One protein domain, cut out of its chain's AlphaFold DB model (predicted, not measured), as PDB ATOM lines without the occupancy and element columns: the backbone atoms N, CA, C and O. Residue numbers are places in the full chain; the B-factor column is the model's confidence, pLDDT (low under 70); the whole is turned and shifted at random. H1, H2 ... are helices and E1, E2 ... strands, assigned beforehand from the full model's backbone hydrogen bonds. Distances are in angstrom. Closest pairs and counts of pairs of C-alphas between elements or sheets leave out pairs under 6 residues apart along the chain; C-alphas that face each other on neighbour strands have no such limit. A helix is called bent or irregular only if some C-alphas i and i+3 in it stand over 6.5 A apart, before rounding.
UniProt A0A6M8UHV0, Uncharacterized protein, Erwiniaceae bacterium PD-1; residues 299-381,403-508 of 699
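Overview. This is residues 299 to 381 and 403 to 508 of the 699 residues of an uncharacterized protein of Erwiniaceae bacterium PD-1 (UniProt A0A6M8UHV0). Helices H3, H1, H6 and H5 are stacked side by side in a loose, slanting layer, with H6 between H1 and H5, while bent H3 folds back along the other side of H1. At one end of H6 sit two small strand pairs, E1 with E4 and E2 with E3; past them the first part of H4, residues 404 to 413, sticks out as an arm. The printed part has 189 residues, with six named helices and four named strands in the order H1 H2 H3 E1 H4 H5 H6 E2 E3 E4; both two-stranded sheets are antiparallel and the class is mostly helix. It is loose, with a radius of gyration of the C-alphas of 21.1 A, and elongated, spanning 76 by 39 by 35 A.

Arrangement. H1, residues 301 to 329, and H6, residues 464 to 488, touch and run opposite ways at a shallow tilt of 33 degrees, only just short of steep; their closest C-alphas, of Ala 312 and Phe 476, are 4.0 A apart. H2, residues 332 to 336, is close to but not clearly touching H3a, residues 339 to 359, with the C-alphas of Leu 334 and Gln 342 closest at 6.3 A. H3, residues 339 to 371, was assigned as one helix by its hydrogen bonds but is bent, with C-alphas 359 and 362 6.7 A apart; its arms H3a and H3b, residues 362 to 371, stand at 27 degrees. With residues 318 to 329 alone H1 touches H3a, closest at the C-alphas of Ala 326 and Ile 350, 5.8 A; with residues 310 to 318 alone it touches H3b, closest at those of Pro 314 and Lys 362, 5.0 A. E1, residues 377 to 379, is antiparallel to E4, residues 501 to 503, with N 378 and O 502 2.8 A apart. H4, residues 404 to 426, is apart from H1; its closest C-alpha pair with E2, residues 490 to 493, is Phe 421 and Phe 491, 6.1 A. H5, residues 433 to 456, and H6 form a helical hairpin and touch at a steep tilt of 35.4 degrees, only just past shallow, with the C-alphas of Ala 446 and Gly 474 closest at 4.5 A. E2 and E3, residues 496 to 499, are an antiparallel hairpin, with N 498 and O 491 2.8 A apart. Every O i to N i+4 pair is within hydrogen-bond range in H3b, H4, H5 and H6, against 23 of 25 in H1, 15 of 17 in H3a and 0 of 1 in H2, where 2 of 2 O i to N i+3 pairs are within range.

Along the chain. H1 begins at C-alpha 301 (-85.902, 62.808, 20.611) and is 42.0 A long. H3a measures 30.5 A, H3b 14.4 A, H4 32.7 A, H5 34.4 A and H6 36.0 A. E4 ends at C-alpha 503 (-80.734, 54.111, 26.705).

Size, cuts and confidence. The C-alphas farthest apart, of Thr 403 and Ser 458, are 76.7 A apart. Residues 382 to 402 are not printed, and C-alphas 381 and 403 are 27.7 A apart across this cut. Of the links that are printed whole, none is long. Mean pLDDT of the printed part is 76.5, with 58 residues under 70, among them 321 to 356 and 450 to 467.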
ATOM      1  N   ASN A 299     -86.010  55.183  21.743       78.81
ATOM      2  CA  ASN A 299     -85.074  55.998  20.961       78.81
ATOM      3  C   ASN A 299     -85.615  57.380  20.523       78.81
ATOM      4  O   ASN A 299     -85.032  58.027  19.651       78.81
ATOM      5  N   GLY A 300     -86.684  57.884  21.150       78.75
ATOM      6  CA  GLY A 300     -87.264  59.203  20.854       78.75
ATOM      7  C   GLY A 300     -86.360  60.421  21.143       78.75
ATOM      8  O   GLY A 300     -85.391  60.363  21.905       78.75
ATOM      9  N   ALA A 301     -86.716  61.581  20.575       80.75
ATOM     10  CA  ALA A 301     -85.902  62.808  20.611       80.75
ATOM     11  C   ALA A 301     -85.548  63.311  22.029       80.75
ATOM     12  O   ALA A 301     -84.436  63.791  22.251       80.75
ATOM     13  N   GLN A 302     -86.452  63.164  23.007       81.62
ATOM     14  CA  GLN A 302     -86.166  63.519  24.406       81.62
ATOM     15  C   GLN A 302     -85.045  62.657  25.001       81.62
ATOM     16  O   GLN A 302     -84.182  63.167  25.718       81.62
ATOM     17  N   ASN A 303     -85.032  61.361  24.684       82.69
ATOM     18  CA  ASN A 303     -83.981  60.457  25.131       82.69
ATOM     19  C   ASN A 303     -82.663  60.742  24.403       82.69
ATOM     20  O   ASN A 303     -81.621  60.662  25.040       82.69
ATOM     21  N   GLY A 304     -82.699  61.223  23.156       83.38
ATOM     22  CA  GLY A 304     -81.499  61.695  22.454       83.38
ATOM     23  C   GLY A 304     -80.796  62.883  23.115       83.38
ATOM     24  O   GLY A 304     -79.570  62.929  23.162       83.38
ATOM     25  N   ILE A 305     -81.544  63.818  23.713       86.12
ATOM     26  CA  ILE A 305     -80.942  64.901  24.514       86.12
ATOM     27  C   ILE A 305     -80.303  64.331  25.791       86.12
ATOM     28  O   ILE A 305     -79.188  64.716  26.150       86.12
ATOM     29  N   LYS A 306     -80.977  63.390  26.468       85.94
ATOM     30  CA  LYS A 306     -80.458  62.740  27.683       85.94
ATOM     31  C   LYS A 306     -79.182  61.939  27.407       85.94
ATOM     32  O   LYS A 306     -78.217  62.094  28.150       85.94
ATOM     33  N   THR A 307     -79.154  61.139  26.342       86.50
ATOM     34  CA  THR A 307     -78.010  60.287  25.977       86.50
ATOM     35  C   THR A 307     -76.839  61.104  25.452       86.50
ATOM     36  O   THR A 307     -75.697  60.848  25.840       86.50
ATOM     37  N   PHE A 308     -77.111  62.166  24.681       89.56
ATOM     38  CA  PHE A 308     -76.116  63.177  24.334       89.56
ATOM     39  C   PHE A 308     -75.469  63.757  25.596       89.56
ATOM     40  O   PHE A 308     -74.250  63.703  25.723       89.56
ATOM     41  N   LEU A 309     -76.250  64.261  26.561       86.81
ATOM     42  CA  LEU A 309     -75.704  64.865  27.783       86.81
ATOM     43  C   LEU A 309     -74.943  63.852  28.652       86.81
ATOM     44  O   LEU A 309     -73.844  64.179  29.116       86.81
ATOM     45  N   ALA A 310     -75.483  62.641  28.831       87.06
ATOM     46  CA  ALA A 310     -74.875  61.554  29.602       87.06
ATOM     47  C   ALA A 310     -73.521  61.095  29.037       87.06
ATOM     48  O   ALA A 310     -72.630  60.718  29.798       87.06
ATOM     49  N   ALA A 311     -73.336  61.152  27.716       87.81
ATOM     50  CA  ALA A 311     -72.058  60.852  27.075       87.81
ATOM     51  C   ALA A 311     -71.118  62.071  27.034       87.81
ATOM     52  O   ALA A 311     -69.924  61.954  27.322       87.81
ATOM     53  N   ALA A 312     -71.650  63.246  26.694       87.56
ATOM     54  CA  ALA A 312     -70.890  64.468  26.460       87.56
ATOM     55  C   ALA A 312     -70.297  65.063  27.745       87.56
ATOM     56  O   ALA A 312     -69.126  65.438  27.768       87.56
ATOM     57  N   THR A 313     -71.068  65.142  28.831       84.38
ATOM     58  CA  THR A 313     -70.644  65.855  30.051       84.38
ATOM     59  C   THR A 313     -69.465  65.179  30.766       84.38
ATOM     60  O   THR A 313     -68.475  65.872  31.026       84.38
ATOM     61  N   PRO A 314     -69.462  63.850  31.012       84.06
ATOM     62  CA  PRO A 314     -68.313  63.171  31.619       84.06
ATOM     63  C   PRO A 314     -67.063  63.253  30.733       84.06
ATOM     64  O   PRO A 314     -65.956  63.448  31.236       84.06
ATOM     65  N   GLN A 315     -67.228  63.147  29.408       85.25
ATOM     66  CA  GLN A 315     -66.114  63.269  28.470       85.25
ATOM     67  C   GLN A 315     -65.555  64.697  28.437       85.25
ATOM     68  O   GLN A 315     -64.338  64.859  28.482       85.25
ATOM     69  N   GLY A 316     -66.406  65.726  28.404       82.06
ATOM     70  CA  GLY A 316     -65.989  67.128  28.450       82.06
ATOM     71  C   GLY A 316     -65.217  67.454  29.730       82.06
ATOM     72  O   GLY A 316     -64.123  68.015  29.664       82.06
ATOM     73  N   MET A 317     -65.720  67.025  30.895       74.50
ATOM     74  CA  MET A 317     -65.017  67.189  32.175       74.50
ATOM     75  C   MET A 317     -63.653  66.486  32.180       74.50
ATOM     76  O   MET A 317     -62.656  67.079  32.598       74.50
ATOM     77  N   ALA A 318     -63.580  65.254  31.674       78.69
ATOM     78  CA  ALA A 318     -62.323  64.521  31.584       78.69
ATOM     79  C   ALA A 318     -61.328  65.178  30.614       78.69
ATOM     80  O   ALA A 318     -60.166  65.343  30.967       78.69
ATOM     81  N   SER A 319     -61.766  65.615  29.428       78.69
ATOM     82  CA  SER A 319     -60.906  66.311  28.460       78.69
ATOM     83  C   SER A 319     -60.424  67.674  28.980       78.69
ATOM     84  O   SER A 319     -59.273  68.044  28.749       78.69
ATOM     85  N   MET A 320     -61.242  68.390  29.758       72.38
ATOM     86  CA  MET A 320     -60.825  69.599  30.478       72.38
ATOM     87  C   MET A 320     -59.732  69.303  31.519       72.38
ATOM     88  O   MET A 320     -58.705  69.980  31.547       72.38
ATOM     89  N   LEU A 321     -59.916  68.281  32.362       67.38
ATOM     90  CA  LEU A 321     -58.947  67.910  33.403       67.38
ATOM     91  C   LEU A 321     -57.658  67.309  32.831       67.38
ATOM     92  O   LEU A 321     -56.575  67.558  33.366       67.38
ATOM     93  N   GLN A 322     -57.751  66.596  31.710       68.25
ATOM     94  CA  GLN A 322     -56.605  66.149  30.926       68.25
ATOM     95  C   GLN A 322     -55.801  67.353  30.407       68.25
ATOM     96  O   GLN A 322     -54.578  67.350  30.523       68.25
ATOM     97  N   PHE A 323     -56.459  68.406  29.903       68.31
ATOM     98  CA  PHE A 323     -55.788  69.644  29.485       68.31
ATOM     99  C   PHE A 323     -55.107  70.371  30.655       68.31
ATOM    100  O   PHE A 323     -53.950  70.778  30.530       68.31
ATOM    101  N   ILE A 324     -55.792  70.508  31.800       60.22
ATOM    102  CA  ILE A 324     -55.224  71.121  33.015       60.22
ATOM    103  C   ILE A 324     -53.967  70.359  33.442       60.22
ATOM    104  O   ILE A 324     -52.910  70.962  33.613       60.22
ATOM    105  N   THR A 325     -54.068  69.032  33.544       59.19
ATOM    106  CA  THR A 325     -52.961  68.158  33.946       59.19
ATOM    107  C   THR A 325     -51.798  68.242  32.958       59.19
ATOM    108  O   THR A 325     -50.676  68.548  33.357       59.19
ATOM    109  N   ALA A 326     -52.057  68.091  31.655       61.31
ATOM    110  CA  ALA A 326     -51.027  68.210  30.622       61.31
ATOM    111  C   ALA A 326     -50.289  69.563  30.673       61.31
ATOM    112  O   ALA A 326     -49.087  69.617  30.425       61.31
ATOM    113  N   ARG A 327     -50.974  70.659  31.026       57.38
ATOM    114  CA  ARG A 327     -50.362  71.996  31.104       57.38
ATOM    115  C   ARG A 327     -49.708  72.315  32.451       57.38
ATOM    116  O   ARG A 327     -48.801  73.140  32.471       57.38
ATOM    117  N   ALA A 328     -50.123  71.675  33.543       47.56
ATOM    118  CA  ALA A 328     -49.484  71.810  34.853       47.56
ATOM    119  C   ALA A 328     -48.090  71.155  34.906       47.56
ATOM    120  O   ALA A 328     -47.252  71.578  35.698       47.56
ATOM    121  N   PHE A 329     -47.844  70.150  34.057       47.38
ATOM    122  CA  PHE A 329     -46.631  69.327  34.104       47.38
ATOM    123  C   PHE A 329     -45.652  69.510  32.929       47.38
ATOM    124  O   PHE A 329     -44.522  69.027  33.002       47.38
ATOM    125  N   VAL A 330     -46.016  70.255  31.879       49.94
ATOM    126  CA  VAL A 330     -45.059  70.711  30.852       49.94
ATOM    127  C   VAL A 330     -44.372  71.991  31.346       49.94
ATOM    128  O   VAL A 330     -44.780  73.106  31.017       49.94
ATOM    129  N   ASP A 331     -43.330  71.829  32.168       42.97
ATOM    130  CA  ASP A 331     -42.481  72.936  32.632       42.97
ATOM    131  C   ASP A 331     -41.704  73.544  31.442       42.97
ATOM    132  O   ASP A 331     -41.000  72.809  30.740       42.97
ATOM    133  N   PRO A 332     -41.754  74.872  31.197       41.06
ATOM    134  CA  PRO A 332     -40.905  75.519  30.193       41.06
ATOM    135  C   PRO A 332     -39.396  75.277  30.393       41.06
ATOM    136  O   PRO A 332     -38.646  75.386  29.424       41.06
ATOM    137  N   LYS A 333     -38.922  74.893  31.587       39.09
ATOM    138  CA  LYS A 333     -37.521  74.495  31.829       39.09
ATOM    139  C   LYS A 333     -37.145  73.129  31.241       39.09
ATOM    140  O   LYS A 333     -35.961  72.877  31.033       39.09
ATOM    141  N   LEU A 334     -38.117  72.276  30.897       38.66
ATOM    142  CA  LEU A 334     -37.870  71.029  30.154       38.66
ATOM    143  C   LEU A 334     -37.514  71.278  28.675       38.66
ATOM    144  O   LEU A 334     -37.077  70.350  28.001       38.66
ATOM    145  N   SER A 335     -37.615  72.522  28.181       40.34
ATOM    146  CA  SER A 335     -37.120  72.923  26.848       40.34
ATOM    147  C   SER A 335     -35.594  72.840  26.681       40.34
ATOM    148  O   SER A 335     -35.091  73.018  25.575       40.34
ATOM    149  N   LEU A 336     -34.856  72.558  27.761       38.91
ATOM    150  CA  LEU A 336     -33.409  72.306  27.753       38.91
ATOM    151  C   LEU A 336     -33.041  70.827  27.522       38.91
ATOM    152  O   LEU A 336     -31.857  70.503  27.428       38.91
ATOM    153  N   LEU A 337     -34.022  69.922  27.452       41.44
ATOM    154  CA  LEU A 337     -33.803  68.508  27.137       41.44
ATOM    155  C   LEU A 337     -33.922  68.246  25.630       41.44
ATOM    156  O   LEU A 337     -34.525  69.023  24.893       41.44
ATOM    157  N   ASN A 338     -33.382  67.114  25.162       51.62
ATOM    158  CA  ASN A 338     -33.631  66.696  23.782       51.62
ATOM    159  C   ASN A 338     -35.126  66.375  23.569       51.62
ATOM    160  O   ASN A 338     -35.849  66.006  24.500       51.62
ATOM    161  N   LEU A 339     -35.571  66.492  22.319       45.34
ATOM    162  CA  LEU A 339     -36.979  66.393  21.927       45.34
ATOM    163  C   LEU A 339     -37.628  65.038  22.300       45.34
ATOM    164  O   LEU A 339     -38.825  64.987  22.574       45.34
ATOM    165  N   GLY A 340     -36.842  63.957  22.402       44.16
ATOM    166  CA  GLY A 340     -37.308  62.653  22.886       44.16
ATOM    167  C   GLY A 340     -37.533  62.609  24.401       44.16
ATOM    168  O   GLY A 340     -38.568  62.135  24.857       44.16
ATOM    169  N   ALA A 341     -36.609  63.155  25.195       49.47
ATOM    170  CA  ALA A 341     -36.741  63.210  26.652       49.47
ATOM    171  C   ALA A 341     -37.908  64.114  27.104       49.47
ATOM    172  O   ALA A 341     -38.619  63.777  28.053       49.47
ATOM    173  N   GLN A 342     -38.162  65.217  26.388       53.38
ATOM    174  CA  GLN A 342     -39.330  66.071  26.626       53.38
ATOM    175  C   GLN A 342     -40.653  65.350  26.301       53.38
ATOM    176  O   GLN A 342     -41.614  65.447  27.072       53.38
ATOM    177  N   ALA A 343     -40.699  64.596  25.196       48.62
ATOM    178  CA  ALA A 343     -41.861  63.789  24.825       48.62
ATOM    179  C   ALA A 343     -42.145  62.678  25.855       48.62
ATOM    180  O   ALA A 343     -43.299  62.498  26.237       48.62
ATOM    181  N   LEU A 344     -41.106  62.005  26.368       53.88
ATOM    182  CA  LEU A 344     -41.222  60.943  27.378       53.88
ATOM    183  C   LEU A 344     -41.792  61.437  28.711       53.88
ATOM    184  O   LEU A 344     -42.764  60.873  29.215       53.88
ATOM    185  N   GLY A 345     -41.223  62.510  29.273       50.53
ATOM    186  CA  GLY A 345     -41.699  63.074  30.543       50.53
ATOM    187  C   GLY A 345     -43.150  63.559  30.460       50.53
ATOM    188  O   GLY A 345     -43.950  63.306  31.361       50.53
ATOM    189  N   SER A 346     -43.515  64.184  29.337       51.53
ATOM    190  CA  SER A 346     -44.889  64.629  29.069       51.53
ATOM    191  C   SER A 346     -45.844  63.442  28.874       51.53
ATOM    192  O   SER A 346     -46.948  63.432  29.420       51.53
ATOM    193  N   GLY A 347     -45.411  62.420  28.129       50.53
ATOM    194  CA  GLY A 347     -46.199  61.225  27.834       50.53
ATOM    195  C   GLY A 347     -46.524  60.395  29.073       50.53
ATOM    196  O   GLY A 347     -47.657  59.934  29.213       50.53
ATOM    197  N   ALA A 348     -45.581  60.273  30.011       57.22
ATOM    198  CA  ALA A 348     -45.790  59.532  31.253       57.22
ATOM    199  C   ALA A 348     -46.899  60.142  32.124       57.22
ATOM    200  O   ALA A 348     -47.783  59.434  32.606       57.22
ATOM    201  N   LEU A 349     -46.893  61.467  32.275       56.41
ATOM    202  CA  LEU A 349     -47.836  62.182  33.137       56.41
ATOM    203  C   LEU A 349     -49.234  62.292  32.503       56.41
ATOM    204  O   LEU A 349     -50.240  62.152  33.201       56.41
ATOM    205  N   ILE A 350     -49.317  62.449  31.177       59.38
ATOM    206  CA  ILE A 350     -50.591  62.405  30.438       59.38
ATOM    207  C   ILE A 350     -51.189  60.989  30.451       59.38
ATOM    208  O   ILE A 350     -52.401  60.844  30.624       59.38
ATOM    209  N   GLY A 351     -50.362  59.948  30.305       58.66
ATOM    210  CA  GLY A 351     -50.794  58.553  30.409       58.66
ATOM    211  C   GLY A 351     -51.335  58.214  31.801       58.66
ATOM    212  O   GLY A 351     -52.412  57.627  31.911       58.66
ATOM    213  N   ALA A 352     -50.643  58.671  32.852       60.56
ATOM    214  CA  ALA A 352     -51.070  58.499  34.238       60.56
ATOM    215  C   ALA A 352     -52.435  59.153  34.517       60.56
ATOM    216  O   ALA A 352     -53.337  58.518  35.064       60.56
ATOM    217  N   ALA A 353     -52.609  60.406  34.082       62.97
ATOM    218  CA  ALA A 353     -53.861  61.144  34.227       62.97
ATOM    219  C   ALA A 353     -55.032  60.472  33.493       62.97
ATOM    220  O   ALA A 353     -56.149  60.431  34.010       62.97
ATOM    221  N   HIS A 354     -54.783  59.925  32.299       66.44
ATOM    222  CA  HIS A 354     -55.808  59.261  31.498       66.44
ATOM    223  C   HIS A 354     -56.404  58.022  32.171       66.44
ATOM    224  O   HIS A 354     -57.611  57.831  32.077       66.44
ATOM    225  N   GLU A 355     -55.596  57.181  32.827       66.44
ATOM    226  CA  GLU A 355     -56.095  55.989  33.536       66.44
ATOM    227  C   GLU A 355     -57.049  56.387  34.673       66.44
ATOM    228  O   GLU A 355     -58.189  55.929  34.725       66.44
ATOM    229  N   THR A 356     -56.637  57.335  35.520       65.44
ATOM    230  CA  THR A 356     -57.453  57.823  36.643       65.44
ATOM    231  C   THR A 356     -58.749  58.496  36.174       65.44
ATOM    232  O   THR A 356     -59.807  58.313  36.781       65.44
ATOM    233  N   LEU A 357     -58.706  59.270  35.084       71.00
ATOM    234  CA  LEU A 357     -59.888  59.952  34.543       71.00
ATOM    235  C   LEU A 357     -60.868  58.988  33.852       71.00
ATOM    236  O   LEU A 357     -62.080  59.162  34.004       71.00
ATOM    237  N   ASP A 358     -60.373  57.986  33.117       75.75
ATOM    238  CA  ASP A 358     -61.215  56.983  32.447       75.75
ATOM    239  C   ASP A 358     -61.862  56.007  33.443       75.75
ATOM    240  O   ASP A 358     -63.042  55.693  33.283       75.75
ATOM    241  N   ASN A 359     -61.134  55.569  34.478       74.62
ATOM    242  CA  ASN A 359     -61.595  54.501  35.374       74.62
ATOM    243  C   ASN A 359     -62.362  54.999  36.608       74.62
ATOM    244  O   ASN A 359     -63.146  54.238  37.167       74.62
ATOM    245  N   PHE A 360     -62.169  56.255  37.034       73.38
ATOM    246  CA  PHE A 360     -62.864  56.820  38.199       73.38
ATOM    247  C   PHE A 360     -63.784  57.992  37.846       73.38
ATOM    248  O   PHE A 360     -64.989  57.915  38.080       73.38
ATOM    249  N   LEU A 361     -63.250  59.075  37.265       74.12
ATOM    250  CA  LEU A 361     -64.041  60.299  37.081       74.12
ATOM    251  C   LEU A 361     -65.209  60.097  36.113       74.12
ATOM    252  O   LEU A 361     -66.330  60.490  36.433       74.12
ATOM    253  N   LYS A 362     -64.968  59.514  34.930       80.88
ATOM    254  CA  LYS A 362     -66.042  59.316  33.947       80.88
ATOM    255  C   LYS A 362     -67.172  58.446  34.518       80.88
ATOM    256  O   LYS A 362     -68.306  58.920  34.458       80.88
ATOM    257  N   PRO A 363     -66.921  57.255  35.103       80.62
ATOM    258  CA  PRO A 363     -67.960  56.481  35.780       80.62
ATOM    259  C   PRO A 363     -68.659  57.250  36.908       80.62
ATOM    260  O   PRO A 363     -69.880  57.299  36.912       80.62
ATOM    261  N   ALA A 364     -67.934  57.957  37.782       76.44
ATOM    262  CA  ALA A 364     -68.558  58.686  38.890       76.44
ATOM    263  C   ALA A 364     -69.495  59.818  38.420       76.44
ATOM    264  O   ALA A 364     -70.594  59.981  38.952       76.44
ATOM    265  N   VAL A 365     -69.106  60.585  37.392       79.88
ATOM    266  CA  VAL A 365     -69.985  61.611  36.798       79.88
ATOM    267  C   VAL A 365     -71.179  60.950  36.097       79.88
ATOM    268  O   VAL A 365     -72.300  61.433  36.235       79.88
ATOM    269  N   ARG A 366     -70.980  59.816  35.407       83.12
ATOM    270  CA  ARG A 366     -72.076  59.027  34.807       83.12
ATOM    271  C   ARG A 366     -73.065  58.528  35.860       83.12
ATOM    272  O   ARG A 366     -74.262  58.678  35.653       83.12
ATOM    273  N   ASP A 367     -72.593  58.023  36.997       83.31
ATOM    274  CA  ASP A 367     -73.434  57.529  38.094       83.31
ATOM    275  C   ASP A 367     -74.341  58.631  38.665       83.31
ATOM    276  O   ASP A 367     -75.519  58.381  38.959       83.31
ATOM    277  N   VAL A 368     -73.809  59.855  38.780       81.06
ATOM    278  CA  VAL A 368     -74.559  61.060  39.167       81.06
ATOM    279  C   VAL A 368     -75.577  61.436  38.089       81.06
ATOM    280  O   VAL A 368     -76.743  61.654  38.410       81.06
ATOM    281  N   MET A 369     -75.198  61.453  36.811       83.81
ATOM    282  CA  MET A 369     -76.126  61.779  35.719       83.81
ATOM    283  C   MET A 369     -77.246  60.738  35.562       83.81
ATOM    284  O   MET A 369     -78.400  61.113  35.350       83.81
ATOM    285  N   ALA A 370     -76.952  59.456  35.786       84.06
ATOM    286  CA  ALA A 370     -77.947  58.390  35.870       84.06
ATOM    287  C   ALA A 370     -78.941  58.630  37.019       84.06
ATOM    288  O   ALA A 370     -80.142  58.452  36.838       84.06
ATOM    289  N   SER A 371     -78.481  59.136  38.175       82.81
ATOM    290  CA  SER A 371     -79.385  59.530  39.276       82.81
ATOM    291  C   SER A 371     -80.296  60.723  38.943       82.81
ATOM    292  O   SER A 371     -81.314  60.915  39.600       82.81
ATOM    293  N   MET A 372     -79.972  61.489  37.896       81.31
ATOM    294  CA  MET A 372     -80.799  62.571  37.345       81.31
ATOM    295  C   MET A 372     -81.679  62.109  36.164       81.31
ATOM    296  O   MET A 372     -82.240  62.942  35.453       81.31
ATOM    297  N   GLY A 373     -81.783  60.798  35.918       78.00
ATOM    298  CA  GLY A 373     -82.570  60.234  34.818       78.00
ATOM    299  C   GLY A 373     -81.939  60.403  33.431       78.00
ATOM    300  O   GLY A 373     -82.655  60.348  32.430       78.00
ATOM    301  N   MET A 374     -80.620  60.626  33.350       84.06
ATOM    302  CA  MET A 374     -79.884  60.644  32.082       84.06
ATOM    303  C   MET A 374     -79.234  59.280  31.821       84.06
ATOM    304  O   MET A 374     -78.320  58.871  32.532       84.06
ATOM    305  N   ALA A 375     -79.713  58.592  30.791       82.62
ATOM    306  CA  ALA A 375     -79.266  57.260  30.393       82.62
ATOM    307  C   ALA A 375     -78.112  57.322  29.376       82.62
ATOM    308  O   ALA A 375     -78.092  58.207  28.522       82.62
ATOM    309  N   GLN A 376     -77.164  56.384  29.439       84.19
ATOM    310  CA  GLN A 376     -76.146  56.188  28.391       84.19
ATOM    311  C   GLN A 376     -76.656  55.222  27.317       84.19
ATOM    312  O   GLN A 376     -77.594  54.483  27.567       84.19
ATOM    313  N   MET A 377     -76.035  55.196  26.135       88.94
ATOM    314  CA  MET A 377     -76.356  54.182  25.124       88.94
ATOM    315  C   MET A 377     -75.722  52.830  25.491       88.94
ATOM    316  O   MET A 377     -74.496  52.710  25.526       88.94
ATOM    317  N   GLU A 378     -76.551  51.812  25.702       90.06
ATOM    318  CA  GLU A 378     -76.172  50.403  25.813       90.06
ATOM    319  C   GLU A 378     -76.409  49.677  24.479       90.06
ATOM    320  O   GLU A 378     -77.260  50.062  23.677       90.06
ATOM    321  N   LYS A 379     -75.627  48.625  24.218       92.94
ATOM    322  CA  LYS A 379     -75.800  47.742  23.058       92.94
ATOM    323  C   LYS A 379     -76.958  46.775  23.290       92.94
ATOM    324  O   LYS A 379     -76.930  46.009  24.245       92.94
ATOM    325  N   VAL A 380     -77.901  46.720  22.353       92.88
ATOM    326  CA  VAL A 380     -78.901  45.638  22.303       92.88
ATOM    327  C   VAL A 380     -78.177  44.301  22.081       92.88
ATOM    328  O   VAL A 380     -77.251  44.243  21.266       92.88
ATOM    329  N   LYS A 381     -78.547  43.223  22.780       92.69
ATOM    330  CA  LYS A 381     -77.881  41.924  22.576       92.69
ATOM    331  C   LYS A 381     -78.218  41.371  21.181       92.69
ATOM    332  O   LYS A 381     -79.401  41.365  20.833       92.69
ATOM    333  N   THR A 403     -85.978  20.377   8.185       92.31
ATOM    334  CA  THR A 403     -84.918  19.360   8.154       92.31
ATOM    335  C   THR A 403     -83.636  19.910   8.784       92.31
ATOM    336  O   THR A 403     -83.430  21.123   8.818       92.31
ATOM    337  N   GLU A 404     -82.729  19.035   9.230       92.12
ATOM    338  CA  GLU A 404     -81.452  19.457   9.835       92.12
ATOM    339  C   GLU A 404     -80.646  20.386   8.906       92.12
ATOM    340  O   GLU A 404     -80.098  21.395   9.341       92.12
ATOM    341  N   THR A 405     -80.653  20.109   7.597       94.44
ATOM    342  CA  THR A 405     -80.006  20.950   6.576       94.44
ATOM    343  C   THR A 405     -80.626  22.348   6.494       94.44
ATOM    344  O   THR A 405     -79.899  23.337   6.419       94.44
ATOM    345  N   GLU A 406     -81.957  22.453   6.524       93.50
ATOM    346  CA  GLU A 406     -82.665  23.743   6.518       93.50
ATOM    347  C   GLU A 406     -82.460  24.506   7.828       93.50
ATOM    348  O   GLU A 406     -82.293  25.724   7.811       93.50
ATOM    349  N   MET A 407     -82.437  23.799   8.960       93.19
ATOM    350  CA  MET A 407     -82.175  24.389  10.270       93.19
ATOM    351  C   MET A 407     -80.745  24.930  10.354       93.19
ATOM    352  O   MET A 407     -80.541  26.052  10.816       93.19
ATOM    353  N   GLN A 408     -79.750  24.191   9.852       94.56
ATOM    354  CA  GLN A 408     -78.367  24.667   9.808       94.56
ATOM    355  C   GLN A 408     -78.191  25.839   8.833       94.56
ATOM    356  O   GLN A 408     -77.467  26.783   9.147       94.56
ATOM    357  N   ALA A 409     -78.869  25.829   7.681       94.62
ATOM    358  CA  ALA A 409     -78.868  26.966   6.761       94.62
ATOM    359  C   ALA A 409     -79.469  28.228   7.412       94.62
ATOM    360  O   ALA A 409     -78.861  29.295   7.345       94.62
ATOM    361  N   ALA A 410     -80.602  28.091   8.108       92.75
ATOM    362  CA  ALA A 410     -81.245  29.194   8.820       92.75
ATOM    363  C   ALA A 410     -80.407  29.708  10.008       92.75
ATOM    364  O   ALA A 410     -80.352  30.915  10.237       92.75
ATOM    365  N   LYS A 411     -79.708  28.821  10.736       94.56
ATOM    366  CA  LYS A 411     -78.740  29.214  11.779       94.56
ATOM    367  C   LYS A 411     -77.595  30.026  11.180       94.56
ATOM    368  O   LYS A 411     -77.324  31.121  11.653       94.56
ATOM    369  N   ASN A 412     -76.998  29.552  10.083       95.31
ATOM    370  CA  ASN A 412     -75.925  30.267   9.389       95.31
ATOM    371  C   ASN A 412     -76.370  31.669   8.915       95.31
ATOM    372  O   ASN A 412     -75.583  32.610   8.988       95.31
ATOM    373  N   GLU A 413     -77.612  31.825   8.438       94.75
ATOM    374  CA  GLU A 413     -78.182  33.131   8.068       94.75
ATOM    375  C   GLU A 413     -78.335  34.051   9.292       94.75
ATOM    376  O   GLU A 413     -77.922  35.212   9.253       94.75
ATOM    377  N   VAL A 414     -78.879  33.528  10.396       94.88
ATOM    378  CA  VAL A 414     -79.026  34.260  11.663       94.88
ATOM    379  C   VAL A 414     -77.670  34.676  12.236       94.88
ATOM    380  O   VAL A 414     -77.515  35.828  12.634       94.88
ATOM    381  N   ASP A 415     -76.661  33.808  12.212       94.25
ATOM    382  CA  ASP A 415     -75.322  34.115  12.720       94.25
ATOM    383  C   ASP A 415     -74.604  35.163  11.852       94.25
ATOM    384  O   ASP A 415     -73.997  36.100  12.380       94.25
ATOM    385  N   GLN A 416     -74.757  35.103  10.522       92.56
ATOM    386  CA  GLN A 416     -74.305  36.173   9.621       92.56
ATOM    387  C   GLN A 416     -75.025  37.499   9.906       92.56
ATOM    388  O   GLN A 416     -74.391  38.558   9.938       92.56
ATOM    389  N   ALA A 417     -76.334  37.461  10.166       94.19
ATOM    390  CA  ALA A 417     -77.108  38.645  10.517       94.19
ATOM    391  C   ALA A 417     -76.689  39.225  11.885       94.19
ATOM    392  O   ALA A 417     -76.528  40.439  11.999       94.19
ATOM    393  N   ARG A 418     -76.405  38.386  12.893       95.00
ATOM    394  CA  ARG A 418     -75.854  38.779  14.210       95.00
ATOM    395  C   ARG A 418     -74.458  39.391  14.097       95.00
ATOM    396  O   ARG A 418     -74.181  40.416  14.729       95.00
ATOM    397  N   ALA A 419     -73.592  38.834  13.252       92.19
ATOM    398  CA  ALA A 419     -72.281  39.406  12.952       92.19
ATOM    399  C   ALA A 419     -72.408  40.779  12.261       92.19
ATOM    400  O   ALA A 419     -71.733  41.745  12.638       92.19
ATOM    401  N   ALA A 420     -73.334  40.915  11.306       92.19
ATOM    402  CA  ALA A 420     -73.628  42.179  10.632       92.19
ATOM    403  C   ALA A 420     -74.282  43.223  11.567       92.19
ATOM    404  O   ALA A 420     -73.960  44.410  11.474       92.19
ATOM    405  N   PHE A 421     -75.124  42.799  12.513       94.75
ATOM    406  CA  PHE A 421     -75.706  43.638  13.567       94.75
ATOM    407  C   PHE A 421     -74.636  44.145  14.546       94.75
ATOM    408  O   PHE A 421     -74.539  45.343  14.818       94.75
ATOM    409  N   THR A 422     -73.751  43.254  15.002       93.75
ATOM    410  CA  THR A 422     -72.600  43.588  15.859       93.75
ATOM    411  C   THR A 422     -71.647  44.562  15.161       93.75
ATOM    412  O   THR A 422     -71.166  45.528  15.758       93.75
ATOM    413  N   THR A 423     -71.431  44.364  13.861       92.25
ATOM    414  CA  THR A 423     -70.693  45.287  12.992       92.25
ATOM    415  C   THR A 423     -71.388  46.652  12.906       92.25
ATOM    416  O   THR A 423     -70.745  47.692  13.056       92.25
ATOM    417  N   ALA A 424     -72.715  46.682  12.744       92.88
ATOM    418  CA  ALA A 424     -73.488  47.922  12.733       92.88
ATOM    419  C   ALA A 424     -73.383  48.689  14.065       92.88
ATOM    420  O   ALA A 424     -73.200  49.907  14.035       92.88
ATOM    421  N   GLN A 425     -73.397  48.002  15.214       93.69
ATOM    422  CA  GLN A 425     -73.161  48.618  16.529       93.69
ATOM    423  C   GLN A 425     -71.784  49.286  16.650       93.69
ATOM    424  O   GLN A 425     -71.624  50.310  17.310       93.69
ATOM    425  N   ASN A 426     -70.759  48.710  16.032       92.44
ATOM    426  CA  ASN A 426     -69.388  49.200  16.150       92.44
ATOM    427  C   ASN A 426     -69.120  50.471  15.314       92.44
ATOM    428  O   ASN A 426     -68.095  51.125  15.511       92.44
ATOM    429  N   ASN A 427     -70.048  50.875  14.435       86.69
ATOM    430  CA  ASN A 427     -69.925  52.021  13.517       86.69
ATOM    431  C   ASN A 427     -69.615  53.365  14.213       86.69
ATOM    432  O   ASN A 427     -69.034  54.253  13.603       86.69
ATOM    433  N   TYR A 428     -69.922  53.500  15.506       87.50
ATOM    434  CA  TYR A 428     -69.621  54.696  16.305       87.50
ATOM    435  C   TYR A 428     -68.839  54.386  17.591       87.50
ATOM    436  O   TYR A 428     -68.900  55.133  18.568       87.50
ATOM    437  N   LYS A 429     -68.109  53.271  17.641       87.56
ATOM    438  CA  LYS A 429     -67.223  52.936  18.764       87.56
ATOM    439  C   LYS A 429     -65.795  53.419  18.476       87.56
ATOM    440  O   LYS A 429     -65.361  53.370  17.331       87.56
ATOM    441  N   ASP A 430     -65.075  53.872  19.506       84.69
ATOM    442  CA  ASP A 430     -63.628  54.136  19.402       84.69
ATOM    443  C   ASP A 430     -62.930  52.892  18.806       84.69
ATOM    444  O   ASP A 430     -63.179  51.773  19.265       84.69
ATOM    445  N   GLY A 431     -62.055  53.073  17.818       84.56
ATOM    446  CA  GLY A 431     -61.431  51.977  17.072       84.56
ATOM    447  C   GLY A 431     -62.190  51.497  15.831       84.56
ATOM    448  O   GLY A 431     -61.743  50.534  15.214       84.56
ATOM    449  N   SER A 432     -63.302  52.131  15.444       89.94
ATOM    450  CA  SER A 432     -63.828  52.054  14.072       89.94
ATOM    451  C   SER A 432     -63.532  53.345  13.316       89.94
ATOM    452  O   SER A 432     -63.348  54.407  13.920       89.94
ATOM    453  N   LEU A 433     -63.523  53.281  11.979       89.56
ATOM    454  CA  LEU A 433     -63.213  54.445  11.138       89.56
ATOM    455  C   LEU A 433     -64.111  55.652  11.457       89.56
ATOM    456  O   LEU A 433     -63.634  56.783  11.523       89.56
ATOM    457  N   SER A 434     -65.408  55.427  11.676       89.00
ATOM    458  CA  SER A 434     -66.381  56.497  11.928       89.00
ATOM    459  C   SER A 434     -66.324  57.021  13.375       89.00
ATOM    460  O   SER A 434     -66.306  58.239  13.573       89.00
ATOM    461  N   GLY A 435     -66.174  56.151  14.384       88.38
ATOM    462  CA  GLY A 435     -65.982  56.581  15.779       88.38
ATOM    463  C   GLY A 435     -64.712  57.420  15.979       88.38
ATOM    464  O   GLY A 435     -64.730  58.465  16.641       88.38
ATOM    465  N   ASP A 436     -63.619  57.028  15.326       88.81
ATOM    466  CA  ASP A 436     -62.372  57.787  15.377       88.81
ATOM    467  C   ASP A 436     -62.425  59.041  14.481       88.81
ATOM    468  O   ASP A 436     -61.894  60.085  14.853       88.81
ATOM    469  N   SER A 437     -63.167  59.030  13.368       86.25
ATOM    470  CA  SER A 437     -63.411  60.250  12.575       86.25
ATOM    471  C   SER A 437     -64.169  61.326  13.363       86.25
ATOM    472  O   SER A 437     -63.806  62.500  13.290       86.25
ATOM    473  N   ILE A 438     -65.164  60.949  14.178       87.06
ATOM    474  CA  ILE A 438     -65.838  61.873  15.114       87.06
ATOM    475  C   ILE A 438     -64.843  62.412  16.153       87.06
ATOM    476  O   ILE A 438     -64.882  63.592  16.504       87.06
ATOM    477  N   THR A 439     -63.914  61.571  16.610       83.25
ATOM    478  CA  THR A 439     -62.832  61.961  17.527       83.25
ATOM    479  C   THR A 439     -61.924  63.030  16.916       83.25
ATOM    480  O   THR A 439     -61.665  64.056  17.550       83.25
ATOM    481  N   TYR A 440     -61.492  62.835  15.670       83.81
ATOM    482  CA  TYR A 440     -60.657  63.786  14.934       83.81
ATOM    483  C   TYR A 440     -61.414  65.086  14.608       83.81
ATOM    484  O   TYR A 440     -60.878  66.179  14.801       83.81
ATOM    485  N   ALA A 441     -62.685  64.997  14.204       79.31
ATOM    486  CA  ALA A 441     -63.531  66.158  13.925       79.31
ATOM    487  C   ALA A 441     -63.819  67.000  15.184       79.31
ATOM    488  O   ALA A 441     -63.719  68.228  15.139       79.31
ATOM    489  N   GLY A 442     -64.107  66.361  16.324       78.88
ATOM    490  CA  GLY A 442     -64.315  67.045  17.606       78.88
ATOM    491  C   GLY A 442     -63.087  67.838  18.063       78.88
ATOM    492  O   GLY A 442     -63.219  68.940  18.595       78.88
ATOM    493  N   GLN A 443     -61.884  67.331  17.775       73.94
ATOM    494  CA  GLN A 443     -60.625  68.026  18.047       73.94
ATOM    495  C   GLN A 443     -60.406  69.247  17.130       73.94
ATOM    496  O   GLN A 443     -59.951  70.291  17.598       73.94
ATOM    497  N   VAL A 444     -60.772  69.166  15.845       72.25
ATOM    498  CA  VAL A 444     -60.762  70.335  14.941       72.25
ATOM    499  C   VAL A 444     -61.769  71.392  15.415       72.25
ATOM    500  O   VAL A 444     -61.426  72.572  15.507       72.25
ATOM    501  N   GLY A 445     -62.976  70.971  15.813       71.56
ATOM    502  CA  GLY A 445     -63.982  71.851  16.415       71.56
ATOM    503  C   GLY A 445     -63.491  72.538  17.696       71.56
ATOM    504  O   GLY A 445     -63.705  73.737  17.870       71.56
ATOM    505  N   ALA A 446     -62.749  71.828  18.554       73.56
ATOM    506  CA  ALA A 446     -62.130  72.404  19.748       73.56
ATOM    507  C   ALA A 446     -61.169  73.559  19.415       73.56
ATOM    508  O   ALA A 446     -61.209  74.600  20.072       73.56
ATOM    509  N   GLN A 447     -60.338  73.415  18.376       69.19
ATOM    510  CA  GLN A 447     -59.424  74.480  17.945       69.19
ATOM    511  C   GLN A 447     -60.180  75.682  17.355       69.19
ATOM    512  O   GLN A 447     -59.804  76.823  17.621       69.19
ATOM    513  N   MET A 448     -61.286  75.459  16.632       69.00
ATOM    514  CA  MET A 448     -62.157  76.544  16.154       69.00
ATOM    515  C   MET A 448     -62.818  77.310  17.310       69.00
ATOM    516  O   MET A 448     -62.829  78.542  17.298       69.00
ATOM    517  N   VAL A 449     -63.314  76.609  18.338       73.38
ATOM    518  CA  VAL A 449     -63.846  77.231  19.567       73.38
ATOM    519  C   VAL A 449     -62.757  78.039  20.274       73.38
ATOM    520  O   VAL A 449     -62.994  79.185  20.654       73.38
ATOM    521  N   ARG A 450     -61.547  77.478  20.401       68.69
ATOM    522  CA  ARG A 450     -60.399  78.143  21.028       68.69
ATOM    523  C   ARG A 450     -60.032  79.452  20.334       68.69
ATOM    524  O   ARG A 450     -59.871  80.466  21.011       68.69
ATOM    525  N   GLU A 451     -59.910  79.430  19.009       67.38
ATOM    526  CA  GLU A 451     -59.589  80.626  18.231       67.38
ATOM    527  C   GLU A 451     -60.721  81.655  18.317       67.38
ATOM    528  O   GLU A 451     -60.467  82.832  18.557       67.38
ATOM    529  N   THR A 452     -61.979  81.216  18.195       63.69
ATOM    530  CA  THR A 452     -63.144  82.112  18.254       63.69
ATOM    531  C   THR A 452     -63.202  82.846  19.590       63.69
ATOM    532  O   THR A 452     -63.300  84.073  19.602       63.69
ATOM    533  N   LEU A 453     -63.069  82.138  20.719       63.06
ATOM    534  CA  LEU A 453     -62.978  82.754  22.051       63.06
ATOM    535  C   LEU A 453     -61.811  83.747  22.134       63.06
ATOM    536  O   LEU A 453     -61.959  84.833  22.695       63.06
ATOM    537  N   GLY A 454     -60.682  83.389  21.525       63.47
ATOM    538  CA  GLY A 454     -59.480  84.205  21.446       63.47
ATOM    539  C   GLY A 454     -59.596  85.499  20.642       63.47
ATOM    540  O   GLY A 454     -58.919  86.473  20.958       63.47
ATOM    541  N   GLN A 455     -60.439  85.512  19.609       61.88
ATOM    542  CA  GLN A 455     -60.668  86.677  18.750       61.88
ATOM    543  C   GLN A 455     -61.860  87.535  19.205       61.88
ATOM    544  O   GLN A 455     -61.914  88.720  18.884       61.88
ATOM    545  N   THR A 456     -62.820  86.956  19.936       52.28
ATOM    546  CA  THR A 456     -64.096  87.613  20.296       52.28
ATOM    547  C   THR A 456     -64.188  88.090  21.744       52.28
ATOM    548  O   THR A 456     -65.118  88.822  22.081       52.28
ATOM    549  N   THR A 457     -63.246  87.714  22.613       56.59
ATOM    550  CA  THR A 457     -63.280  88.075  24.038       56.59
ATOM    551  C   THR A 457     -61.957  88.677  24.505       56.59
ATOM    552  O   THR A 457     -60.907  88.463  23.908       56.59
ATOM    553  N   SER A 458     -61.983  89.394  25.632       49.25
ATOM    554  CA  SER A 458     -60.767  89.831  26.332       49.25
ATOM    555  C   SER A 458     -60.073  88.701  27.114       49.25
ATOM    556  O   SER A 458     -59.089  88.956  27.814       49.25
ATOM    557  N   LEU A 459     -60.541  87.448  26.997       46.72
ATOM    558  CA  LEU A 459     -59.836  86.276  27.512       46.72
ATOM    559  C   LEU A 459     -58.609  86.025  26.632       46.72
ATOM    560  O   LEU A 459     -58.664  85.318  25.629       46.72
ATOM    561  N   ASN A 460     -57.495  86.629  27.036       44.16
ATOM    562  CA  ASN A 460     -56.188  86.514  26.400       44.16
ATOM    563  C   ASN A 460     -55.887  85.049  25.996       44.16
ATOM    564  O   ASN A 460     -55.840  84.164  26.851       44.16
ATOM    565  N   THR A 461     -55.657  84.801  24.701       44.06
ATOM    566  CA  THR A 461     -55.464  83.472  24.071       44.06
ATOM    567  C   THR A 461     -54.353  82.618  24.680       44.06
ATOM    568  O   THR A 461     -54.327  81.396  24.506       44.06
ATOM    569  N   SER A 462     -53.436  83.251  25.409       46.81
ATOM    570  CA  SER A 462     -52.367  82.594  26.165       46.81
ATOM    571  C   SER A 462     -52.835  81.936  27.479       46.81
ATOM    572  O   SER A 462     -52.115  81.092  28.028       46.81
ATOM    573  N   HIS A 463     -54.033  82.267  27.981       54.28
ATOM    574  CA  HIS A 463     -54.528  81.820  29.284       54.28
ATOM    575  C   HIS A 463     -55.236  80.462  29.257       54.28
ATOM    576  O   HIS A 463     -55.981  80.095  28.349       54.28
ATOM    577  N   GLN A 464     -55.026  79.726  30.350       59.97
ATOM    578  CA  GLN A 464     -55.447  78.339  30.548       59.97
ATOM    579  C   GLN A 464     -56.966  78.133  30.391       59.97
ATOM    580  O   GLN A 464     -57.379  77.061  29.962       59.97
ATOM    581  N   VAL A 465     -57.794  79.144  30.686       62.25
ATOM    582  CA  VAL A 465     -59.268  79.054  30.643       62.25
ATOM    583  C   VAL A 465     -59.800  78.826  29.223       62.25
ATOM    584  O   VAL A 465     -60.633  77.947  29.031       62.25
ATOM    585  N   ALA A 466     -59.288  79.535  28.211       64.44
ATOM    586  CA  ALA A 466     -59.729  79.335  26.825       64.44
ATOM    587  C   ALA A 466     -59.369  77.928  26.309       64.44
ATOM    588  O   ALA A 466     -60.144  77.308  25.584       64.44
ATOM    589  N   GLY A 467     -58.219  77.392  26.737       66.75
ATOM    590  CA  GLY A 467     -57.826  76.009  26.463       66.75
ATOM    591  C   GLY A 467     -58.683  74.978  27.203       66.75
ATOM    592  O   GLY A 467     -59.113  74.009  26.588       66.75
ATOM    593  N   MET A 468     -59.012  75.216  28.479       71.31
ATOM    594  CA  MET A 468     -59.939  74.379  29.252       71.31
ATOM    595  C   MET A 468     -61.320  74.295  28.594       71.31
ATOM    596  O   MET A 468     -61.832  73.194  28.413       71.31
ATOM    597  N   VAL A 469     -61.900  75.438  28.206       74.38
ATOM    598  CA  VAL A 469     -63.211  75.492  27.536       74.38
ATOM    599  C   VAL A 469     -63.153  74.792  26.180       74.38
ATOM    600  O   VAL A 469     -64.020  73.976  25.893       74.38
ATOM    601  N   ALA A 470     -62.107  75.019  25.381       74.81
ATOM    602  CA  ALA A 470     -61.922  74.323  24.111       74.81
ATOM    603  C   ALA A 470     -61.812  72.796  24.277       74.81
ATOM    604  O   ALA A 470     -62.493  72.050  23.575       74.81
ATOM    605  N   SER A 471     -61.002  72.316  25.227       76.06
ATOM    606  CA  SER A 471     -60.859  70.882  25.506       76.06
ATOM    607  C   SER A 471     -62.130  70.265  26.091       76.06
ATOM    608  O   SER A 471     -62.467  69.139  25.721       76.06
ATOM    609  N   PHE A 472     -62.877  70.999  26.925       82.81
ATOM    610  CA  PHE A 472     -64.222  70.599  27.339       82.81
ATOM    611  C   PHE A 472     -65.130  70.441  26.116       82.81
ATOM    612  O   PHE A 472     -65.681  69.364  25.910       82.81
ATOM    613  N   SER A 473     -65.241  71.474  25.272       78.94
ATOM    614  CA  SER A 473     -66.096  71.472  24.080       78.94
ATOM    615  C   SER A 473     -65.739  70.356  23.099       78.94
ATOM    616  O   SER A 473     -66.643  69.708  22.583       78.94
ATOM    617  N   GLY A 474     -64.451  70.079  22.873       80.62
ATOM    618  CA  GLY A 474     -64.002  68.982  22.011       80.62
ATOM    619  C   GLY A 474     -64.428  67.607  22.521       80.62
ATOM    620  O   GLY A 474     -65.002  66.819  21.771       80.62
ATOM    621  N   GLY A 475     -64.198  67.331  23.810       84.00
ATOM    622  CA  GLY A 475     -64.636  66.085  24.442       84.00
ATOM    623  C   GLY A 475     -66.162  65.947  24.477       84.00
ATOM    624  O   GLY A 475     -66.702  64.895  24.140       84.00
ATOM    625  N   PHE A 476     -66.850  67.035  24.824       86.19
ATOM    626  CA  PHE A 476     -68.304  67.121  24.901       86.19
ATOM    627  C   PHE A 476     -68.959  66.854  23.538       86.19
ATOM    628  O   PHE A 476     -69.780  65.948  23.414       86.19
ATOM    629  N   LEU A 477     -68.538  67.572  22.489       84.94
ATOM    630  CA  LEU A 477     -69.048  67.378  21.131       84.94
ATOM    631  C   LEU A 477     -68.734  65.979  20.597       84.94
ATOM    632  O   LEU A 477     -69.635  65.347  20.054       84.94
ATOM    633  N   ARG A 478     -67.508  65.465  20.793       88.00
ATOM    634  CA  ARG A 478     -67.133  64.100  20.385       88.00
ATOM    635  C   ARG A 478     -68.122  63.076  20.935       88.00
ATOM    636  O   ARG A 478     -68.790  62.407  20.154       88.00
ATOM    637  N   SER A 479     -68.212  62.938  22.259       86.94
ATOM    638  CA  SER A 479     -69.002  61.849  22.848       86.94
ATOM    639  C   SER A 479     -70.508  62.080  22.744       86.94
ATOM    640  O   SER A 479     -71.250  61.109  22.640       86.94
ATOM    641  N   GLY A 480     -70.963  63.334  22.682       88.25
ATOM    642  CA  GLY A 480     -72.355  63.650  22.376       88.25
ATOM    643  C   GLY A 480     -72.758  63.237  20.955       88.25
ATOM    644  O   GLY A 480     -73.744  62.524  20.779       88.25
ATOM    645  N   VAL A 481     -71.975  63.612  19.934       88.69
ATOM    646  CA  VAL A 481     -72.221  63.201  18.535       88.69
ATOM    647  C   VAL A 481     -72.081  61.685  18.372       88.69
ATOM    648  O   VAL A 481     -72.868  61.072  17.656       88.69
ATOM    649  N   GLN A 482     -71.135  61.063  19.079       89.62
ATOM    650  CA  GLN A 482     -70.957  59.610  19.119       89.62
ATOM    651  C   GLN A 482     -72.202  58.895  19.676       89.62
ATOM    652  O   GLN A 482     -72.674  57.941  19.059       89.62
ATOM    653  N   ALA A 483     -72.781  59.384  20.779       90.50
ATOM    654  CA  ALA A 483     -74.010  58.838  21.361       90.50
ATOM    655  C   ALA A 483     -75.241  59.051  20.462       90.50
ATOM    656  O   ALA A 483     -76.024  58.121  20.277       90.50
ATOM    657  N   LEU A 484     -75.383  60.226  19.836       89.19
ATOM    658  CA  LEU A 484     -76.439  60.462  18.842       89.19
ATOM    659  C   LEU A 484     -76.289  59.530  17.632       89.19
ATOM    660  O   LEU A 484     -77.284  58.979  17.165       89.19
ATOM    661  N   GLY A 485     -75.063  59.303  17.152       89.06
ATOM    662  CA  GLY A 485     -74.782  58.325  16.101       89.06
ATOM    663  C   GLY A 485     -75.225  56.915  16.497       89.06
ATOM    664  O   GLY A 485     -75.920  56.256  15.730       89.06
ATOM    665  N   GLN A 486     -74.887  56.469  17.712       92.00
ATOM    666  CA  GLN A 486     -75.299  55.166  18.255       92.00
ATOM    667  C   GLN A 486     -76.825  55.028  18.359       92.00
ATOM    668  O   GLN A 486     -77.365  54.008  17.938       92.00
ATOM    669  N   GLN A 487     -77.517  56.060  18.850       89.12
ATOM    670  CA  GLN A 487     -78.980  56.109  18.972       89.12
ATOM    671  C   GLN A 487     -79.694  56.003  17.615       89.12
ATOM    672  O   GLN A 487     -80.664  55.263  17.474       89.12
ATOM    673  N   HIS A 488     -79.207  56.718  16.598       89.62
ATOM    674  CA  HIS A 488     -79.808  56.711  15.259       89.62
ATOM    675  C   HIS A 488     -79.326  55.534  14.396       89.62
ATOM    676  O   HIS A 488     -79.761  55.383  13.253       89.62
ATOM    677  N   LYS A 489     -78.424  54.688  14.911       92.75
ATOM    678  CA  LYS A 489     -77.924  53.521  14.189       92.75
ATOM    679  C   LYS A 489     -78.888  52.351  14.345       92.75
ATOM    680  O   LYS A 489     -78.998  51.755  15.417       92.75
ATOM    681  N   SER A 490     -79.507  51.963  13.241       93.38
ATOM    682  CA  SER A 490     -80.306  50.747  13.118       93.38
ATOM    683  C   SER A 490     -79.652  49.713  12.193       93.38
ATOM    684  O   SER A 490     -78.656  49.983  11.508       93.38
ATOM    685  N   PHE A 491     -80.223  48.513  12.200       94.38
ATOM    686  CA  PHE A 491     -79.950  47.413  11.284       94.38
ATOM    687  C   PHE A 491     -81.280  46.898  10.719       94.38
ATOM    688  O   PHE A 491     -82.277  46.855  11.440       94.38
ATOM    689  N   SER A 492     -81.305  46.522   9.442       92.75
ATOM    690  CA  SER A 492     -82.506  45.994   8.789       92.75
ATOM    691  C   SER A 492     -82.430  44.474   8.692       92.75
ATOM    692  O   SER A 492     -81.474  43.949   8.127       92.75
ATOM    693  N   TRP A 493     -83.440  43.774   9.212       90.31
ATOM    694  CA  TRP A 493     -83.534  42.311   9.177       90.31
ATOM    695  C   TRP A 493     -84.997  41.873   9.089       90.31
ATOM    696  O   TRP A 493     -85.825  42.381   9.842       90.31
ATOM    697  N   GLN A 494     -85.317  40.967   8.157       84.69
ATOM    698  CA  GLN A 494     -86.675  40.434   7.924       84.69
ATOM    699  C   GLN A 494     -87.772  41.521   7.973       84.69
ATOM    700  O   GLN A 494     -88.671  41.483   8.806       84.69
ATOM    701  N   GLY A 495     -87.632  42.564   7.144       80.69
ATOM    702  CA  GLY A 495     -88.563  43.705   7.073       80.69
ATOM    703  C   GLY A 495     -88.503  44.694   8.249       80.69
ATOM    704  O   GLY A 495     -88.920  45.844   8.110       80.69
ATOM    705  N   ASN A 496     -87.929  44.305   9.386       85.81
ATOM    706  CA  ASN A 496     -87.837  45.135  10.580       85.81
ATOM    707  C   ASN A 496     -86.616  46.061  10.548       85.81
ATOM    708  O   ASN A 496     -85.533  45.689  10.095       85.81
ATOM    709  N   THR A 497     -86.779  47.269  11.094       92.00
ATOM    710  CA  THR A 497     -85.672  48.186  11.401       92.00
ATOM    711  C   THR A 497     -85.420  48.153  12.903       92.00
ATOM    712  O   THR A 497     -86.241  48.633  13.683       92.00
ATOM    713  N   ILE A 498     -84.291  47.566  13.293       93.94
ATOM    714  CA  ILE A 498     -83.942  47.232  14.674       93.94
ATOM    715  C   ILE A 498     -82.900  48.240  15.178       93.94
ATOM    716  O   ILE A 498     -81.833  48.353  14.562       93.94
ATOM    717  N   PRO A 499     -83.157  48.992  16.263       94.75
ATOM    718  CA  PRO A 499     -82.148  49.849  16.875       94.75
ATOM    719  C   PRO A 499     -80.949  49.031  17.365       94.75
ATOM    720  O   PRO A 499     -81.105  47.984  17.984       94.75
ATOM    721  N   THR A 500     -79.734  49.509  17.097       94.56
ATOM    722  CA  THR A 500     -78.511  48.805  17.525       94.56
ATOM    723  C   THR A 500     -78.146  49.082  18.986       94.56
ATOM    724  O   THR A 500     -77.437  48.286  19.608       94.56
ATOM    725  N   HIS A 501     -78.649  50.194  19.528       94.44
ATOM    726  CA  HIS A 501     -78.445  50.650  20.898       94.44
ATOM    727  C   HIS A 501     -79.748  51.222  21.482       94.44
ATOM    728  O   HIS A 501     -80.609  51.704  20.741       94.44
ATOM    729  N   VAL A 502     -79.858  51.220  22.811       91.38
ATOM    730  CA  VAL A 502     -80.948  51.848  23.581       91.38
ATOM    731  C   VAL A 502     -80.410  52.545  24.837       91.38
ATOM    732  O   VAL A 502     -79.271  52.282  25.223       91.38
ATOM    733  N   PRO A 503     -81.166  53.454  25.476       87.19
ATOM    734  CA  PRO A 503     -80.734  54.111  26.705       87.19
ATOM    735  C   PRO A 503     -80.794  53.170  27.931       87.19
ATOM    736  O   PRO A 503     -81.870  52.732  28.327       87.19
ATOM    737  N   GLU A 504     -79.652  52.920  28.573       82.38
ATOM    738  CA  GLU A 504     -79.505  52.122  29.801       82.38
ATOM    739  C   GLU A 504     -80.243  52.763  30.990       82.38
ATOM    740  O   GLU A 504     -80.002  53.926  31.336       82.38
ATOM    741  N   THR A 505     -81.100  51.998  31.674       67.81
ATOM    742  CA  THR A 505     -81.775  52.449  32.903       67.81
ATOM    743  C   THR A 505     -81.140  51.811  34.137       67.81
ATOM    744  O   THR A 505     -81.191  50.601  34.337       67.81
ATOM    745  N   SER A 506     -80.533  52.630  34.999       71.12
ATOM    746  CA  SER A 506     -79.909  52.135  36.229       71.12
ATOM    747  C   SER A 506     -80.917  52.063  37.377       71.12
ATOM    748  O   SER A 506     -81.509  53.078  37.741       71.12
ATOM    749  N   GLN A 507     -81.072  50.876  37.966       69.81
ATOM    750  CA  GLN A 507     -82.000  50.622  39.079       69.81
ATOM    751  C   GLN A 507     -81.355  50.800  40.469       69.81
ATOM    752  O   GLN A 507     -82.061  50.954  41.464       69.81
ATOM    753  N   ASP A 508     -80.021  50.815  40.550       79.50
ATOM    754  CA  ASP A 508     -79.286  50.904  41.816       79.50
ATOM    755  C   ASP A 508     -79.365  52.285  42.492       79.50
ATOM    756  O   ASP A 508     -79.543  53.334  41.862       79.50
TER     757      ASP A 508